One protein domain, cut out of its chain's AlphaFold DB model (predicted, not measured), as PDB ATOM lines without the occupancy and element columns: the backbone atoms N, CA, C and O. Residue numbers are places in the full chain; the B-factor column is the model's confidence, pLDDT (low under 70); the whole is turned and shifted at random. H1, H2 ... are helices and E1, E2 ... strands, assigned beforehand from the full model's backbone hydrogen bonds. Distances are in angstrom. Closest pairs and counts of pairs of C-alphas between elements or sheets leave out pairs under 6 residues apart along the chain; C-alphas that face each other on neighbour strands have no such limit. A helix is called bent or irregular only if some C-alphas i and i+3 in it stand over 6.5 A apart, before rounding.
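AT A GLANCE: This is residues 3 to 64 of the 238 residues of the protein "PAP-associated domain-containing protein" of Arcella intermedia (UniProt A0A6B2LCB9). A small sheet of three antiparallel strands, E1, E2 and E3, has one helix, H1, packed over one face, while its other face is bare. H1 runs nearly in line with the strands over the E1 and E2 side of the sheet, and the first printed residues, 3 and 4, fold in beside the far end of E3 in a short pairing. The printed part has 62 residues with one named helix and three named strands, in the order H1, E1, E2, E3 along the chain; the order across the sheet is E1 - E2 - E3. The class is mixed, helices and strands, with under half of the residues in named elements. The whole is compact, with a radius of gyration of the C-alphas of 11.9 A, and elongated in outline, with spans of 34 by 19 by 18 A.

IN THESE COORDINATES: The sheet begins with E1, residues 34 to 36, a short strand of 6.3 A from first to last C-alpha, starting at C-alpha 34 at (-16.209, 35.149, -36.226). E2, residues 43 to 47, measures 13.4 A. E3, residues 53 to 59, is the longest strand by residues, with 7 residues and 19.7 A, and its last C-alpha, that of Ile 59, is at (-14.185, 51.583, -28.591). H1, residues 12 to 23, comes before the strands in the chain and measures 17.1 A, from C-alpha 12 at (-6.108, 43.858, -35.501) to C-alpha 23 at (-13.106, 30.103, -28.212). H1 is not bent.

HOW THE PARTS SIT: E2 is the inner strand of the sheet, and E1 and E3 are its edge strands. The three form a meander, each strand the antiparallel neighbour of the one before. E1 and E2 are a hairpin with 162 degrees between their directions; the C-alphas of Val 35 and Ile 44 face each other at 4.5 A, and N 34 and O 45 are within hydrogen-bond range at 2.8 A, as are N 43 and O 36 at 3.0 A. E2 and E3 are a hairpin too, with 157 degrees between their directions; the C-alphas of Ile 47 and Pro 53 face each other at 4.4 A, and N 44 and O 56 are within hydrogen-bond range at 2.8 A, as are N 46 and O 54 at 3.0 A. E1 and E3 are apart. Residues 3 to 4 pair in parallel with residues 58 to 59 of E3. H1 is on the sheet, at a height over the sheet of 8.9 A, and the domain has two layers, a helix on one face of a sheet. H1 lies over E2, on which 7 of its 12 C-alphas fall; E1, with 2, only just misses. H1 runs along the strands, its line at 7 degrees to that of E2 on the local plane. The closest C-alphas of H1 and E1 are those of Gly 19 and Val 35, 6.4 A apart. The closest of H1 and E2 are those of Gly 19 and Ile 44, 6.7 A apart. In H1 every O i to N i+4 pair is within hydrogen-bond range.

THE WHOLE: The two C-alphas farthest apart are those of Ser 26 and Arg 64, at 35.2 A. The first and last printed C-alphas, those of Ile 3 and Arg 64, are 16.9 A apart. The printed part, residues 3 to 64, has no cut. The link from E2 to E3 is tight, with 5 residues between them. The links from H1 to E1, with 10 residues, and from E1 to E2, with 6, are short, and no link is long. The mean pLDDT of the printed part is 79.2; the model's confidence is under 70 in 16 residues, namely 3 to 12 and 59 to 64.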
ATOM      1  N   ILE A   3     -17.320  47.039 -23.887       41.59
ATOM      2  CA  ILE A   3     -16.144  46.867 -23.027       41.59
ATOM      3  C   ILE A   3     -15.140  47.949 -23.429       41.59
ATOM      4  O   ILE A   3     -14.698  47.982 -24.576       41.59
ATOM      5  N   LYS A   4     -14.817  48.866 -22.511       41.47
ATOM      6  CA  LYS A   4     -13.739  49.844 -22.718       41.47
ATOM      7  C   LYS A   4     -12.401  49.142 -22.492       41.47
ATOM      8  O   LYS A   4     -12.213  48.535 -21.440       41.47
ATOM      9  N   GLY A   5     -11.520  49.189 -23.489       43.09
ATOM     10  CA  GLY A   5     -10.157  48.674 -23.374       43.09
ATOM     11  C   GLY A   5      -9.276  49.584 -22.520       43.09
ATOM     12  O   GLY A   5      -9.548  50.779 -22.400       43.09
ATOM     13  N   CYS A   6      -8.238  48.996 -21.930       39.94
ATOM     14  CA  CYS A   6      -7.083  49.696 -21.379       39.94
ATOM     15  C   CYS A   6      -5.984  49.610 -22.456       39.94
ATOM     16  O   CYS A   6      -5.753  48.514 -22.959       39.94
ATOM     17  N   ASP A   7      -5.371  50.742 -22.799       45.28
ATOM     18  CA  ASP A   7      -4.316  50.979 -23.807       45.28
ATOM     19  C   ASP A   7      -4.711  51.315 -25.264       45.28
ATOM     20  O   ASP A   7      -5.611  50.744 -25.882       45.28
ATOM     21  N   ASP A   8      -3.956  52.290 -25.790       48.03
ATOM     22  CA  ASP A   8      -4.236  53.189 -26.924       48.03
ATOM     23  C   ASP A   8      -3.999  52.594 -28.328       48.03
ATOM     24  O   ASP A   8      -3.958  53.314 -29.327       48.03
ATOM     25  N   SER A   9      -3.866  51.275 -28.464       49.16
ATOM     26  CA  SER A   9      -3.753  50.656 -29.789       49.16
ATOM     27  C   SER A   9      -4.371  49.264 -29.823       49.16
ATOM     28  O   SER A   9      -3.679  48.249 -29.735       49.16
ATOM     29  N   LEU A  10      -5.688  49.204 -30.018       53.34
ATOM     30  CA  LEU A  10      -6.343  47.994 -30.515       53.34
ATOM     31  C   LEU A  10      -5.859  47.733 -31.948       53.34
ATOM     32  O   LEU A  10      -6.472  48.159 -32.925       53.34
ATOM     33  N   ASN A  11      -4.722  47.053 -32.076       59.06
ATOM     34  CA  ASN A  11      -4.291  46.491 -33.346       59.06
ATOM     35  C   ASN A  11      -5.230  45.326 -33.731       59.06
ATOM     36  O   ASN A  11      -5.864  44.705 -32.876       59.06
ATOM     37  N   ASN A  12      -5.329  45.014 -35.025       62.66
ATOM     38  CA  ASN A  12      -6.108  43.858 -35.501       62.66
ATOM     39  C   ASN A  12      -5.685  42.553 -34.795       62.66
ATOM     40  O   ASN A  12      -6.510  41.680 -34.528       62.66
ATOM     41  N   ASP A  13      -4.421  42.457 -34.381       70.31
ATOM     42  CA  ASP A  13      -3.918  41.311 -33.627       70.31
ATOM     43  C   ASP A  13      -4.618  41.145 -32.267       70.31
ATOM     44  O   ASP A  13      -4.925  40.020 -31.878       70.31
ATOM     45  N   SER A  14      -4.996  42.230 -31.588       76.44
ATOM     46  CA  SER A  14      -5.736  42.199 -30.318       76.44
ATOM     47  C   SER A  14      -7.138  41.605 -30.483       76.44
ATOM     48  O   SER A  14      -7.589  40.820 -29.645       76.44
ATOM     49  N   LEU A  15      -7.815  41.905 -31.597       80.44
ATOM     50  CA  LEU A  15      -9.116  41.310 -31.931       80.44
ATOM     51  C   LEU A  15      -9.001  39.805 -32.184       80.44
ATOM     52  O   LEU A  15      -9.847  39.032 -31.730       80.44
ATOM     53  N   ARG A  16      -7.947  39.370 -32.884       84.88
ATOM     54  CA  ARG A  16      -7.685  37.945 -33.158       84.88
ATOM     55  C   ARG A  16      -7.307  37.172 -31.906       84.88
ATOM     56  O   ARG A  16      -7.798  36.056 -31.710       84.88
ATOM     57  N   VAL A  17      -6.466  37.759 -31.056       88.44
ATOM     58  CA  VAL A  17      -6.091  37.188 -29.759       88.44
ATOM     59  C   VAL A  17      -7.341  36.998 -28.914       88.44
ATOM     60  O   VAL A  17      -7.599  35.890 -28.446       88.44
ATOM     61  N   LEU A  18      -8.183  38.024 -28.799       88.44
ATOM     62  CA  LEU A  18      -9.417  37.897 -28.042       88.44
ATOM     63  C   LEU A  18     -10.388  36.886 -28.659       88.44
ATOM     64  O   LEU A  18     -10.987  36.103 -27.929       88.44
ATOM     65  N   GLY A  19     -10.527  36.859 -29.985       91.38
ATOM     66  CA  GLY A  19     -11.318  35.837 -30.671       91.38
ATOM     67  C   GLY A  19     -10.849  34.422 -30.319       91.38
ATOM     68  O   GLY A  19     -11.668  33.544 -30.058       91.38
ATOM     69  N   THR A  20      -9.534  34.210 -30.232       92.31
ATOM     70  CA  THR A  20      -8.939  32.938 -29.796       92.31
ATOM     71  C   THR A  20      -9.240  32.636 -28.327       92.31
ATOM     72  O   THR A  20      -9.647  31.521 -28.013       92.31
ATOM     73  N   LEU A  21      -9.114  33.619 -27.431       93.56
ATOM     74  CA  LEU A  21      -9.427  33.452 -26.006       93.56
ATOM     75  C   LEU A  21     -10.915  33.168 -25.764       93.56
ATOM     76  O   LEU A  21     -11.251  32.356 -24.903       93.56
ATOM     77  N   LEU A  22     -11.810  33.790 -26.539       94.50
ATOM     78  CA  LEU A  22     -13.254  33.551 -26.478       94.50
ATOM     79  C   LEU A  22     -13.606  32.111 -26.855       94.50
ATOM     80  O   LEU A  22     -14.453  31.514 -26.201       94.50
ATOM     81  N   LYS A  23     -12.920  31.520 -27.843       95.31
ATOM     82  CA  LYS A  23     -13.106  30.103 -28.212       95.31
ATOM     83  C   LYS A  23     -12.776  29.131 -27.075       95.31
ATOM     84  O   LYS A  23     -13.254  28.005 -27.103       95.31
ATOM     85  N   GLN A  24     -11.972  29.545 -26.097       96.06
ATOM     86  CA  GLN A  24     -11.593  28.720 -24.944       96.06
ATOM     87  C   GLN A  24     -12.598  28.820 -23.785       96.06
ATOM     88  O   GLN A  24     -12.479  28.089 -22.805       96.06
ATOM     89  N   GLN A  25     -13.581  29.722 -23.863       96.56
ATOM     90  CA  GLN A  25     -14.536  29.942 -22.783       96.56
ATOM     91  C   GLN A  25     -15.721  28.974 -22.869       96.56
ATOM     92  O   GLN A  25     -16.379  28.875 -23.899       96.56
ATOM     93  N   SER A  26     -16.078  28.340 -21.749       96.12
ATOM     94  CA  SER A  26     -17.188  27.372 -21.670       96.12
ATOM     95  C   SER A  26     -18.576  27.964 -21.960       96.12
ATOM     96  O   SER A  26     -19.522  27.236 -22.265       96.12
ATOM     97  N   TRP A  27     -18.718  29.287 -21.868       95.75
ATOM     98  CA  TRP A  27     -19.960  30.003 -22.157       95.75
ATOM     99  C   TRP A  27     -20.087  30.447 -23.622       95.75
ATOM    100  O   TRP A  27     -21.107  31.033 -23.990       95.75
ATOM    101  N   VAL A  28     -19.097  30.146 -24.469       96.69
ATOM    102  CA  VAL A  28     -19.052  30.495 -25.896       96.69
ATOM    103  C   VAL A  28     -19.080  29.223 -26.740       96.69
ATOM    104  O   VAL A  28     -18.336  28.281 -26.487       96.69
ATOM    105  N   LYS A  29     -19.901  29.203 -27.792       97.00
ATOM    106  CA  LYS A  29     -19.828  28.167 -28.828       97.00
ATOM    107  C   LYS A  29     -18.642  28.455 -29.743       97.00
ATOM    108  O   LYS A  29     -18.722  29.352 -30.586       97.00
ATOM    109  N   ALA A  30     -17.526  27.765 -29.540       95.06
ATOM    110  CA  ALA A  30     -16.247  28.072 -30.182       95.06
ATOM    111  C   ALA A  30     -16.320  28.126 -31.723       95.06
ATOM    112  O   ALA A  30     -15.691  28.981 -32.351       95.06
ATOM    113  N   GLU A  31     -17.129  27.261 -32.330       96.00
ATOM    114  CA  GLU A  31     -17.371  27.174 -33.773       96.00
ATOM    115  C   GLU A  31     -18.105  28.394 -34.346       96.00
ATOM    116  O   GLU A  31     -17.994  28.687 -35.534       96.00
ATOM    117  N   SER A  32     -18.827  29.133 -33.502       95.88
ATOM    118  CA  SER A  32     -19.586  30.320 -33.910       95.88
ATOM    119  C   SER A  32     -18.754  31.605 -33.939       95.88
ATOM    120  O   SER A  32     -19.231  32.624 -34.438       95.88
ATOM    121  N   VAL A  33     -17.532  31.586 -33.393       95.94
ATOM    122  CA  VAL A  33     -16.707  32.790 -33.246       95.94
ATOM    123  C   VAL A  33     -16.193  33.261 -34.607       95.94
ATOM    124  O   VAL A  33     -15.362  32.607 -35.239       95.94
ATOM    125  N   GLN A  34     -16.632  34.450 -35.016       94.81
ATOM    126  CA  GLN A  34     -16.209  35.149 -36.226       94.81
ATOM    127  C   GLN A  34     -15.614  36.513 -35.876       94.81
ATOM    128  O   GLN A  34     -16.281  37.362 -35.290       94.81
ATOM    129  N   VAL A  35     -14.366  36.745 -36.280       91.56
ATOM    130  CA  VAL A  35     -13.693  38.043 -36.135       91.56
ATOM    131  C   VAL A  35     -13.823  38.806 -37.455       91.56
ATOM    132  O   VAL A  35     -13.350  38.344 -38.491       91.56
ATOM    133  N   ILE A  36     -14.481  39.967 -37.431       88.44
ATOM    134  CA  ILE A  36     -14.733  40.814 -38.602       88.44
ATOM    135  C   ILE A  36     -13.934  42.110 -38.447       88.44
ATOM    136  O   ILE A  36     -14.388  43.077 -37.840       88.44
ATOM    137  N   GLU A  37     -12.729  42.126 -39.010       84.56
ATOM    138  CA  GLU A  37     -11.749  43.210 -38.816       84.56
ATOM    139  C   GLU A  37     -11.876  44.330 -39.852       84.56
ATOM    140  O   GLU A  37     -11.555  45.480 -39.586       84.56
ATOM    141  N   LYS A  38     -12.348  43.995 -41.058       81.75
ATOM    142  CA  LYS A  38     -12.378  44.918 -42.207       81.75
ATOM    143  C   LYS A  38     -13.581  45.868 -42.209       81.75
ATOM    144  O   LYS A  38     -13.707  46.691 -43.111       81.75
ATOM    145  N   ALA A  39     -14.499  45.725 -41.255       75.25
ATOM    146  CA  ALA A  39     -15.641  46.621 -41.127       75.25
ATOM    147  C   ALA A  39     -15.200  47.981 -40.564       75.25
ATOM    148  O   ALA A  39     -14.219  48.066 -39.834       75.25
ATOM    149  N   ARG A  40     -15.969  49.045 -40.842       74.06
ATOM    150  CA  ARG A  40     -15.716  50.393 -40.290       74.06
ATOM    151  C   ARG A  40     -15.573  50.390 -38.763       74.06
ATOM    152  O   ARG A  40     -14.790  51.162 -38.223       74.06
ATOM    153  N   VAL A  41     -16.361  49.554 -38.090       77.06
ATOM    154  CA  VAL A  41     -16.207  49.241 -36.668       77.06
ATOM    155  C   VAL A  41     -15.938  47.740 -36.581       77.06
ATOM    156  O   VAL A  41     -16.856  46.960 -36.856       77.06
ATOM    157  N   PRO A  42     -14.703  47.325 -36.260       82.50
ATOM    158  CA  PRO A  42     -14.377  45.918 -36.097       82.50
ATOM    159  C   PRO A  42     -15.237  45.245 -35.020       82.50
ATOM    160  O   PRO A  42     -15.509  45.832 -33.968       82.50
ATOM    161  N   VAL A  43     -15.671  44.011 -35.279       86.56
ATOM    162  CA  VAL A  43     -16.598  43.276 -34.404       86.56
ATOM    163  C   VAL A  43     -16.238  41.795 -34.326       86.56
ATOM    164  O   VAL A  43     -15.920  41.171 -35.336       86.56
ATOM    165  N   ILE A  44     -16.333  41.216 -33.131       91.50
ATOM    166  CA  ILE A  44     -16.313  39.766 -32.920       91.50
ATOM    167  C   ILE A  44     -17.750  39.311 -32.699       91.50
ATOM    168  O   ILE A  44     -18.413  39.782 -31.776       91.50
ATOM    169  N   LYS A  45     -18.232  38.399 -33.538       93.94
ATOM    170  CA  LYS A  45     -19.560  37.797 -33.426       93.94
ATOM    171  C   LYS A  45     -19.440  36.372 -32.928       93.94
ATOM    172  O   LYS A  45     -18.554  35.652 -33.374       93.94
ATOM    173  N   PHE A  46     -20.315  35.961 -32.023       95.25
ATOM    174  CA  PHE A  46     -20.398  34.577 -31.566       95.25
ATOM    175  C   PHE A  46     -21.768  34.287 -30.951       95.25
ATOM    176  O   PHE A  46     -22.580  35.184 -30.736       95.25
ATOM    177  N   ILE A  47     -22.034  33.022 -30.657       96.25
ATOM    178  CA  ILE A  47     -23.236  32.553 -29.973       96.25
ATOM    179  C   ILE A  47     -22.808  32.000 -28.614       96.25
ATOM    180  O   ILE A  47     -21.866  31.212 -28.515       96.25
ATOM    181  N   SER A  48     -23.481  32.422 -27.548       94.69
ATOM    182  CA  SER A  48     -23.255  31.845 -26.219       94.69
ATOM    183  C   SER A  48     -23.783  30.408 -26.127       94.69
ATOM    184  O   SER A  48     -24.628  29.976 -26.914       94.69
ATOM    185  N   ASN A  49     -23.357  29.664 -25.109       93.81
ATOM    186  CA  ASN A  49     -23.901  28.335 -24.816       93.81
ATOM    187  C   ASN A  49     -25.420  28.343 -24.525       93.81
ATOM    188  O   ASN A  49     -26.071  27.314 -24.667       93.81
ATOM    189  N   LYS A  50     -25.999  29.511 -24.208       94.19
ATOM    190  CA  LYS A  50     -27.446  29.743 -24.054       94.19
ATOM    191  C   LYS A  50     -28.154  30.170 -25.348       94.19
ATOM    192  O   LYS A  50     -29.248  30.717 -25.285       94.19
ATOM    193  N   ASN A  51     -27.541  29.976 -26.518       91.88
ATOM    194  CA  ASN A  51     -28.088  30.368 -27.827       91.88
ATOM    195  C   ASN A  51     -28.335  31.878 -28.008       91.88
ATOM    196  O   ASN A  51     -29.067  32.276 -28.908       91.88
ATOM    197  N   ILE A  52     -27.705  32.733 -27.197       93.50
ATOM    198  CA  ILE A  52     -27.805  34.192 -27.347       93.50
ATOM    199  C   ILE A  52     -26.713  34.660 -28.319       93.50
ATOM    200  O   ILE A  52     -25.535  34.449 -28.002       93.50
ATOM    201  N   PRO A  53     -27.056  35.291 -29.462       92.88
ATOM    202  CA  PRO A  53     -26.085  35.928 -30.345       92.88
ATOM    203  C   PRO A  53     -25.459  37.153 -29.672       92.88
ATOM    204  O   PRO A  53     -26.162  37.975 -29.078       92.88
ATOM    205  N   VAL A  54     -24.142  37.288 -29.776       91.88
ATOM    206  CA  VAL A  54     -23.366  38.374 -29.173       91.88
ATOM    207  C   VAL A  54     -22.474  39.014 -30.226       91.88
ATOM    208  O   VAL A  54     -21.655  38.343 -30.848       91.88
ATOM    209  N   ASP A  55     -22.598  40.335 -30.349       89.44
ATOM    210  CA  ASP A  55     -21.688  41.189 -31.104       89.44
ATOM    211  C   ASP A  55     -20.830  41.985 -30.105       89.44
ATOM    212  O   ASP A  55     -21.350  42.763 -29.295       89.44
ATOM    213  N   LEU A  56     -19.512  41.786 -30.151       86.69
ATOM    214  CA  LEU A  56     -18.529  42.458 -29.306       86.69
ATOM    215  C   LEU A  56     -17.708  43.441 -30.142       86.69
ATOM    216  O   LEU A  56     -17.018  43.048 -31.078       86.69
ATOM    217  N   THR A  57     -17.777  44.721 -29.789       79.81
ATOM    218  CA  THR A  57     -17.038  45.807 -30.447       79.81
ATOM    219  C   THR A  57     -16.151  46.514 -29.432       79.81
ATOM    220  O   THR A  57     -16.498  46.588 -28.250       79.81
ATOM    221  N   PHE A  58     -15.020  47.038 -29.899       71.19
ATOM    222  CA  PHE A  58     -14.101  47.826 -29.085       71.19
ATOM    223  C   PHE A  58     -14.213  49.294 -29.452       71.19
ATOM    224  O   PHE A  58     -14.334  49.647 -30.625       71.19
ATOM    225  N   ILE A  59     -14.181  50.138 -28.429       63.47
ATOM    226  CA  ILE A  59     -14.185  51.583 -28.591       63.47
ATOM    227  C   ILE A  59     -12.784  52.071 -28.257       63.47
ATOM    228  O   ILE A  59     -12.332  51.911 -27.124       63.47
ATOM    229  N   ASP A  60     -12.125  52.669 -29.241       56.75
ATOM    230  CA  ASP A  60     -10.967  53.520 -29.004       56.75
ATOM    231  C   ASP A  60     -11.460  54.842 -28.388       56.75
ATOM    232  O   ASP A  60     -12.339  55.507 -28.948       56.75
ATOM    233  N   ALA A  61     -10.917  55.204 -27.223       52.25
ATOM    234  CA  ALA A  61     -11.275  56.413 -26.485       52.25
ATOM    235  C   ALA A  61     -11.006  57.705 -27.282       52.25
ATOM    236  O   ALA A  61     -11.669  58.715 -27.031       52.25
ATOM    237  N   TYR A  62     -10.101  57.663 -28.268       45.88
ATOM    238  CA  TYR A  62      -9.741  58.799 -29.119       45.88
ATOM    239  C   TYR A  62     -10.453  58.818 -30.477       45.88
ATOM    240  O   TYR A  62     -10.474  59.855 -31.154       45.88
ATOM    241  N   SER A  63     -11.112  57.727 -30.880       50.00
ATOM    242  CA  SER A  63     -11.828  57.686 -32.154       50.00
ATOM    243  C   SER A  63     -13.143  58.467 -32.071       50.00
ATOM    244  O   SER A  63     -14.194  57.960 -31.667       50.00
ATOM    245  N   ARG A  64     -13.106  59.720 -32.550       48.47
ATOM    246  CA  ARG A  64     -14.272  60.615 -32.740       48.47
ATOM    247  C   ARG A  64     -15.432  59.976 -33.516       48.47
ATOM    248  O   ARG A  64     -16.545  60.488 -33.496       48.47
TER     249      ARG A  64